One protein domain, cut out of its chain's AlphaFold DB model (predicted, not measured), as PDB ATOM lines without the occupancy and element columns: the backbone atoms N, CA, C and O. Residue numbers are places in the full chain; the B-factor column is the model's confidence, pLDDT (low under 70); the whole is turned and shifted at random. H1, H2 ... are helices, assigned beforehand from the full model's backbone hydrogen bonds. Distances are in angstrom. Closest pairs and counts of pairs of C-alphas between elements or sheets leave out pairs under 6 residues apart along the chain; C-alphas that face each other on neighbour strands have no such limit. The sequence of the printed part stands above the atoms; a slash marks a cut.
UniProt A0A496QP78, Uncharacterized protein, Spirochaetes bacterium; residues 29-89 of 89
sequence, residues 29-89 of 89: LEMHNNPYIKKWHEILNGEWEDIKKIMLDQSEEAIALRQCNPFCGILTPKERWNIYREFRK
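AT A GLANCE: This is residues 29 to 89 of the 89 residues of an uncharacterized protein of Spirochaetes bacterium (UniProt A0A496QP78). Three short helices, H1, H2 and H3, make a small head with their centres in a triangle, and the last stretch, residues 72 to 89 with H4 in it, sticks out from it as a free arm. The arm makes much of the length, and H4 packs on no other helix. The printed part has 61 residues with four named helices, in the order H1, H2, H3, H4, and no named strand; the class is all helix. The whole is loose, with a radius of gyration of the C-alphas of 13.8 A, and only just elongated, spanning 39 by 26 by 22 A.

IN THESE COORDINATES: H1, residues 35 to 44, is 14.2 A long and begins with C-alpha 35 at (8.259, 136.679, 18.490). H4, residues 77 to 86, is 14.6 A long and ends with C-alpha 86 at (0.080, 112.441, 41.995). H2 is residues 48 to 56, and H3 is residues 60 to 68.

HOW THE PARTS SIT: H1 touches H3, about perpendicular at 87 degrees; their closest C-alphas, those of Tyr 36 and Leu 65, are 5.8 A apart. H1 and H2 only just touch, with 3 pairs of C-alphas within 8 A, and only at the corner by their link, closest at Ile 43 and Ile 51, whose C-alphas are 6.2 A apart. They run opposite ways at a steep tilt of 42 degrees. H2 and H3 only just touch, also with 3 such pairs, about perpendicular at 75 degrees; the closest C-alphas are those of Ile 54 and Ala 62, 6.4 A apart. H4 is apart from H1, H2 and H3. Every O i to N i+4 pair is within hydrogen-bond range in H1, H2 and H4; in H3 4 of 5 are.

THE WHOLE: The C-alphas farthest apart, those of Glu 30 and Lys 89, are 42.2 A apart. The printed part has no cut and no long link. Mean pLDDT of the printed part is 92.0; residue 89, the chain's last, is under 70.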
ATOM      1  N   LEU A  29      12.988 128.487  15.206       94.94
ATOM      2  CA  LEU A  29      13.377 129.812  14.733       94.94
ATOM      3  C   LEU A  29      13.636 129.827  13.220       94.94
ATOM      4  O   LEU A  29      13.292 130.799  12.553       94.94
ATOM      5  N   GLU A  30      14.178 128.735  12.676       95.69
ATOM      6  CA  GLU A  30      14.370 128.553  11.230       95.69
ATOM      7  C   GLU A  30      13.041 128.395  10.474       95.69
ATOM      8  O   GLU A  30      12.915 128.825   9.330       95.69
ATOM      9  N   MET A  31      12.039 127.778  11.105       95.00
ATOM     10  CA  MET A  31      10.768 127.431  10.457       95.00
ATOM     11  C   MET A  31       9.683 128.501  10.607       95.00
ATOM     12  O   MET A  31       8.746 128.552   9.807       95.00
ATOM     13  N   HIS A  32       9.752 129.320  11.656       93.50
ATOM     14  CA  HIS A  32       8.654 130.189  12.058       93.50
ATOM     15  C   HIS A  32       9.149 131.576  12.472       93.50
ATOM     16  O   HIS A  32       9.944 131.729  13.397       93.50
ATOM     17  N   ASN A  33       8.578 132.622  11.870       91.62
ATOM     18  CA  ASN A  33       8.784 133.997  12.319       91.62
ATOM     19  C   ASN A  33       7.831 134.332  13.481       91.62
ATOM     20  O   ASN A  33       6.850 135.050  13.306       91.62
ATOM     21  N   ASN A  34       8.096 133.772  14.664       93.88
ATOM     22  CA  ASN A  34       7.290 133.986  15.868       93.88
ATOM     23  C   ASN A  34       8.089 134.766  16.937       93.88
ATOM     24  O   ASN A  34       9.187 134.331  17.302       93.88
ATOM     25  N   PRO A  35       7.561 135.881  17.479       94.69
ATOM     26  CA  PRO A  35       8.259 136.679  18.490       94.69
ATOM     27  C   PRO A  35       8.535 135.913  19.794       94.69
ATOM     28  O   PRO A  35       9.585 136.111  20.399       94.69
ATOM     29  N   TYR A  36       7.662 134.990  20.205       95.12
ATOM     30  CA  TYR A  36       7.884 134.168  21.400       95.12
ATOM     31  C   TYR A  36       9.016 133.155  21.206       95.12
ATOM     32  O   TYR A  36       9.768 132.903  22.143       95.12
ATOM     33  N   ILE A  37       9.181 132.611  19.993       96.25
ATOM     34  CA  ILE A  37      10.305 131.716  19.670       96.25
ATOM     35  C   ILE A  37      11.622 132.497  19.727       96.25
ATOM     36  O   ILE A  37      12.576 132.029  20.342       96.25
ATOM     37  N   LYS A  38      11.661 133.709  19.155       96.31
ATOM     38  CA  LYS A  38      12.829 134.603  19.243       96.31
ATOM     39  C   LYS A  38      13.195 134.913  20.694       96.31
ATOM     40  O   LYS A  38      14.340 134.722  21.087       96.31
ATOM     41  N   LYS A  39      12.205 135.297  21.503       96.50
ATOM     42  CA  LYS A  39      12.408 135.593  22.923       96.50
ATOM     43  C   LYS A  39      12.917 134.377  23.701       96.50
ATOM     44  O   LYS A  39      13.838 134.501  24.501       96.50
ATOM     45  N   TRP A  40      12.376 133.185  23.442       97.00
ATOM     46  CA  TRP A  40      12.909 131.954  24.028       97.00
ATOM     47  C   TRP A  40      14.348 131.677  23.610       97.00
ATOM     48  O   TRP A  40      15.139 131.269  24.452       97.00
ATOM     49  N   HIS A  41      14.697 131.900  22.346       96.38
ATOM     50  CA  HIS A  41      16.058 131.703  21.861       96.38
ATOM     51  C   HIS A  41      17.055 132.622  22.585       96.38
ATOM     52  O   HIS A  41      18.121 132.170  22.995       96.38
ATOM     53  N   GLU A  42      16.696 133.889  22.806       96.44
ATOM     54  CA  GLU A  42      17.496 134.833  23.598       96.44
ATOM     55  C   GLU A  42      17.668 134.357  25.046       96.44
ATOM     56  O   GLU A  42      18.793 134.272  25.534       96.44
ATOM     57  N   ILE A  43      16.574 133.963  25.707       96.75
ATOM     58  CA  ILE A  43      16.591 133.458  27.090       96.75
ATOM     59  C   ILE A  43      17.447 132.193  27.210       96.75
ATOM     60  O   ILE A  43      18.248 132.066  28.133       96.75
ATOM     61  N   LEU A  44      17.303 131.253  26.274       97.00
ATOM     62  CA  LEU A  44      18.007 129.973  26.302       97.00
ATOM     63  C   LEU A  44      19.518 130.105  26.081       97.00
ATOM     64  O   LEU A  44      20.243 129.187  26.467       97.00
ATOM     65  N   ASN A  45      19.995 131.212  25.507       95.81
ATOM     66  CA  ASN A  45      21.425 131.520  25.394       95.81
ATOM     67  C   ASN A  45      22.040 132.048  26.703       95.81
ATOM     68  O   ASN A  45      23.253 132.227  26.765       95.81
ATOM     69  N   GLY A  46      21.229 132.272  27.740       95.31
ATOM     70  CA  GLY A  46      21.691 132.630  29.078       95.31
ATOM     71  C   GLY A  46      22.068 131.431  29.953       95.31
ATOM     72  O   GLY A  46      22.086 130.272  29.523       95.31
ATOM     73  N   GLU A  47      22.342 131.741  31.220       95.94
ATOM     74  CA  GLU A  47      22.647 130.768  32.266       95.94
ATOM     75  C   GLU A  47      21.395 130.015  32.732       95.94
ATOM     76  O   GLU A  47      20.278 130.540  32.741       95.94
ATOM     77  N   TRP A  48      21.590 128.772  33.184       96.00
ATOM     78  CA  TRP A  48      20.489 127.909  33.627       96.00
ATOM     79  C   TRP A  48      19.624 128.545  34.725       96.00
ATOM     80  O   TRP A  48      18.400 128.430  34.676       96.00
ATOM     81  N   GLU A  49      20.230 129.244  35.686       95.88
ATOM     82  CA  GLU A  49      19.489 129.860  36.793       95.88
ATOM     83  C   GLU A  49      18.527 130.955  36.324       95.88
ATOM     84  O   GLU A  49      17.423 131.079  36.857       95.88
ATOM     85  N   ASP A  50      18.887 131.725  35.298       95.69
ATOM     86  CA  ASP A  50      18.007 132.767  34.766       95.69
ATOM     87  C   ASP A  50      16.875 132.167  33.931       95.69
ATOM     88  O   ASP A  50      15.719 132.573  34.051       95.69
ATOM     89  N   ILE A  51      17.172 131.110  33.173       96.56
ATOM     90  CA  ILE A  51      16.160 130.328  32.458       96.56
ATOM     91  C   ILE A  51      15.151 129.732  33.449       96.56
ATOM     92  O   ILE A  51      13.937 129.847  33.255       96.56
ATOM     93  N   LYS A  52      15.639 129.139  34.545       96.56
ATOM     94  CA  LYS A  52      14.816 128.557  35.611       96.56
ATOM     95  C   LYS A  52      13.887 129.596  36.243       96.56
ATOM     96  O   LYS A  52      12.709 129.296  36.443       96.56
ATOM     97  N   LYS A  53      14.370 130.819  36.506       96.06
ATOM     98  CA  LYS A  53      13.526 131.920  37.011       96.06
ATOM     99  C   LYS A  53      12.359 132.210  36.068       96.06
ATOM    100  O   LYS A  53      11.222 132.244  36.525       96.06
ATOM    101  N   ILE A  54      12.606 132.325  34.761       95.44
ATOM    102  CA  ILE A  54      11.541 132.564  33.767       95.44
ATOM    103  C   ILE A  54      10.556 131.393  33.688       95.44
ATOM    104  O   ILE A  54       9.346 131.586  33.542       95.44
ATOM    105  N   MET A  55      11.046 130.157  33.796       95.12
ATOM    106  CA  MET A  55      10.172 128.985  33.816       95.12
ATOM    107  C   MET A  55       9.195 129.027  35.001       95.12
ATOM    108  O   MET A  55       8.033 128.658  34.822       95.12
ATOM    109  N   LEU A  56       9.640 129.503  36.169       95.94
ATOM    110  CA  LEU A  56       8.844 129.595  37.397       95.94
ATOM    111  C   LEU A  56       8.018 130.885  37.523       95.94
ATOM    112  O   LEU A  56       7.061 130.903  38.297       95.94
ATOM    113  N   ASP A  57       8.347 131.935  36.774       95.81
ATOM    114  CA  ASP A  57       7.683 133.240  36.851       95.81
ATOM    115  C   ASP A  57       6.179 133.147  36.528       95.81
ATOM    116  O   ASP A  57       5.785 132.616  35.495       95.81
ATOM    117  N   GLN A  58       5.314 133.658  37.404       95.06
ATOM    118  CA  GLN A  58       3.854 133.630  37.237       95.06
ATOM    119  C   GLN A  58       3.275 134.923  36.640       95.06
ATOM    120  O   GLN A  58       2.056 135.075  36.597       95.06
ATOM    121  N   SER A  59       4.116 135.844  36.166       96.06
ATOM    122  CA  SER A  59       3.671 137.020  35.419       96.06
ATOM    123  C   SER A  59       2.903 136.624  34.150       96.06
ATOM    124  O   SER A  59       3.172 135.588  33.532       96.06
ATOM    125  N   GLU A  60       1.947 137.459  33.733       95.31
ATOM    126  CA  GLU A  60       1.167 137.230  32.506       95.31
ATOM    127  C   GLU A  60       2.072 137.053  31.281       95.31
ATOM    128  O   GLU A  60       1.830 136.194  30.432       95.31
ATOM    129  N   GLU A  61       3.162 137.817  31.223       92.19
ATOM    130  CA  GLU A  61       4.150 137.744  30.154       92.19
ATOM    131  C   GLU A  61       4.870 136.389  30.126       92.19
ATOM    132  O   GLU A  61       4.982 135.767  29.064       92.19
ATOM    133  N   ALA A  62       5.320 135.889  31.281       93.12
ATOM    134  CA  ALA A  62       5.965 134.584  31.373       93.12
ATOM    135  C   ALA A  62       4.983 133.434  31.086       93.12
ATOM    136  O   ALA A  62       5.345 132.452  30.432       93.12
ATOM    137  N   ILE A  63       3.719 133.567  31.505       93.94
ATOM    138  CA  ILE A  63       2.646 132.621  31.163       93.94
ATOM    139  C   ILE A  63       2.425 132.583  29.646       93.94
ATOM    140  O   ILE A  63       2.390 131.494  29.067       93.94
ATOM    141  N   ALA A  64       2.318 133.745  28.994       93.62
ATOM    142  CA  ALA A  64       2.164 133.843  27.544       93.62
ATOM    143  C   ALA A  64       3.361 133.218  26.813       93.62
ATOM    144  O   ALA A  64       3.186 132.398  25.911       93.62
ATOM    145  N   LEU A  65       4.581 133.518  27.263       94.06
ATOM    146  CA  LEU A  65       5.809 132.944  26.719       94.06
ATOM    147  C   LEU A  65       5.815 131.404  26.817       94.06
ATOM    148  O   LEU A  65       6.186 130.713  25.864       94.06
ATOM    149  N   ARG A  66       5.341 130.837  27.935       93.06
ATOM    150  CA  ARG A  66       5.233 129.380  28.135       93.06
ATOM    151  C   ARG A  66       4.165 128.695  27.280       93.06
ATOM    152  O   ARG A  66       4.171 127.465  27.226       93.06
ATOM    153  N   GLN A  67       3.304 129.420  26.566       91.12
ATOM    154  CA  GLN A  67       2.467 128.787  25.539       91.12
ATOM    155  C   GLN A  67       3.313 128.238  24.377       91.12
ATOM    156  O   GLN A  67       2.930 127.257  23.745       91.12
ATOM    157  N   CYS A  68       4.503 128.804  24.147       91.94
ATOM    158  CA  CYS A  68       5.474 128.338  23.159       91.94
ATOM    159  C   CYS A  68       6.695 127.691  23.836       91.94
ATOM    160  O   CYS A  68       7.825 128.125  23.660       91.94
ATOM    161  N   ASN A  69       6.476 126.681  24.680       92.50
ATOM    162  CA  ASN A  69       7.530 126.140  25.539       92.50
ATOM    163  C   ASN A  69       8.520 125.201  24.791       92.50
ATOM    164  O   ASN A  69       8.128 124.083  24.429       92.50
ATOM    165  N   PRO A  70       9.814 125.566  24.641       95.38
ATOM    166  CA  PRO A  70      10.820 124.740  23.963       95.38
ATOM    167  C   PRO A  70      11.248 123.506  24.775       95.38
ATOM    168  O   PRO A  70      11.848 122.586  24.226       95.38
ATOM    169  N   PHE A  71      10.879 123.427  26.057       94.81
ATOM    170  CA  PHE A  71      11.107 122.265  26.924       94.81
ATOM    171  C   PHE A  71      10.113 121.114  26.669       94.81
ATOM    172  O   PHE A  71      10.051 120.132  27.421       94.81
ATOM    173  N   CYS A  72       9.305 121.213  25.610       89.75
ATOM    174  CA  CYS A  72       8.420 120.138  25.189       89.75
ATOM    175  C   CYS A  72       9.209 118.840  24.908       89.75
ATOM    176  O   CYS A  72      10.300 118.838  24.344       89.75
ATOM    177  N   GLY A  73       8.659 117.704  25.344       87.56
ATOM    178  CA  GLY A  73       9.267 116.388  25.113       87.56
ATOM    179  C   GLY A  73      10.446 116.014  26.022       87.56
ATOM    180  O   GLY A  73      10.965 114.913  25.874       87.56
ATOM    181  N   ILE A  74      10.843 116.859  26.984       93.00
ATOM    182  CA  ILE A  74      11.875 116.504  27.983       93.00
ATOM    183  C   ILE A  74      11.388 115.416  28.944       93.00
ATOM    184  O   ILE A  74      12.136 114.504  29.304       93.00
ATOM    185  N   LEU A  75      10.120 115.500  29.349       90.31
ATOM    186  CA  LEU A  75       9.470 114.445  30.117       90.31
ATOM    187  C   LEU A  75       8.953 113.370  29.164       90.31
ATOM    188  O   LEU A  75       8.168 113.647  28.248       90.31
ATOM    189  N   THR A  76       9.355 112.130  29.428       90.69
ATOM    190  CA  THR A  76       8.808 110.947  28.765       90.69
ATOM    191  C   THR A  76       7.309 110.833  29.051       90.69
ATOM    192  O   THR A  76       6.833 111.337  30.075       90.69
ATOM    193  N   PRO A  77       6.534 110.129  28.205       89.75
ATOM    194  CA  PRO A  77       5.132 109.865  28.500       89.75
ATOM    195  C   PRO A  77       4.946 109.291  29.911       89.75
ATOM    196  O   PRO A  77       4.176 109.846  30.685       89.75
ATOM    197  N   LYS A  78       5.725 108.275  30.300       89.94
ATOM    198  CA  LYS A  78       5.639 107.654  31.631       89.94
ATOM    199  C   LYS A  78       5.817 108.660  32.777       89.94
ATOM    200  O   LYS A  78       5.044 108.626  33.728       89.94
ATOM    201  N   GLU A  79       6.783 109.574  32.675       90.88
ATOM    202  CA  GLU A  79       7.003 110.623  33.684       90.88
ATOM    203  C   GLU A  79       5.811 111.580  33.779       90.88
ATOM    204  O   GLU A  79       5.338 111.858  34.877       90.88
ATOM    205  N   ARG A  80       5.250 112.012  32.641       89.38
ATOM    206  CA  ARG A  80       4.041 112.857  32.638       89.38
ATOM    207  C   ARG A  80       2.853 112.159  33.296       89.38
ATOM    208  O   ARG A  80       2.128 112.774  34.071       89.38
ATOM    209  N   TRP A  81       2.664 110.874  33.004       88.44
ATOM    210  CA  TRP A  81       1.591 110.071  33.594       88.44
ATOM    211  C   TRP A  81       1.751 109.908  35.109       88.44
ATOM    212  O   TRP A  81       0.753 109.941  35.824       88.44
ATOM    213  N   ASN A  82       2.979 109.754  35.612       88.50
ATOM    214  CA  ASN A  82       3.235 109.714  37.054       88.50
ATOM    215  C   ASN A  82       2.811 111.020  37.729       88.50
ATOM    216  O   ASN A  82       2.029 110.971  38.673       88.50
ATOM    217  N   ILE A  83       3.213 112.159  37.163       86.50
ATOM    218  CA  ILE A  83       2.856 113.486  37.678       86.50
ATOM    219  C   ILE A  83       1.330 113.655  37.729       86.50
ATOM    220  O   ILE A  83       0.776 114.039  38.754       86.50
ATOM    221  N   TYR A  84       0.607 113.310  36.657       85.44
ATOM    222  CA  TYR A  84      -0.858 113.411  36.657       85.44
ATOM    223  C   TYR A  84      -1.544 112.501  37.682       85.44
ATOM    224  O   TYR A  84      -2.631 112.839  38.147       85.44
ATOM    225  N   ARG A  85      -0.952 111.351  38.030       85.25
ATOM    226  CA  ARG A  85      -1.484 110.475  39.087       85.25
ATOM    227  C   ARG A  85      -1.293 111.068  40.480       85.25
ATOM    228  O   ARG A  85      -2.147 110.847  41.328       85.25
ATOM    229  N   GLU A  86      -0.208 111.798  40.708       80.88
ATOM    230  CA  GLU A  86       0.080 112.441  41.995       80.88
ATOM    231  C   GLU A  86      -0.850 113.628  42.258       80.88
ATOM    232  O   GLU A  86      -1.358 113.751  43.363       80.88
ATOM    233  N   PHE A  87      -1.174 114.422  41.233       76.12
ATOM    234  CA  PHE A  87      -2.123 115.542  41.351       76.12
ATOM    235  C   PHE A  87      -3.601 115.129  41.481       76.12
ATOM    236  O   PHE A  87      -4.447 115.980  41.737       76.12
ATOM    237  N   ARG A  88      -3.942 113.855  41.246       70.50
ATOM    238  CA  ARG A  88      -5.317 113.329  41.363       70.50
ATOM    239  C   ARG A  88      -5.615 112.685  42.724       70.50
ATOM    240  O   ARG A  88      -6.705 112.139  42.882       70.50
ATOM    241  N   LYS A  89      -4.653 112.678  43.645       53.06
ATOM    242  CA  LYS A  89      -4.834 112.223  45.029       53.06
ATOM    243  C   LYS A  89      -5.200 113.396  45.922       53.06
ATOM    244  O   LYS A  89      -5.973 113.144  46.867       53.06
TER     245      LYS A  89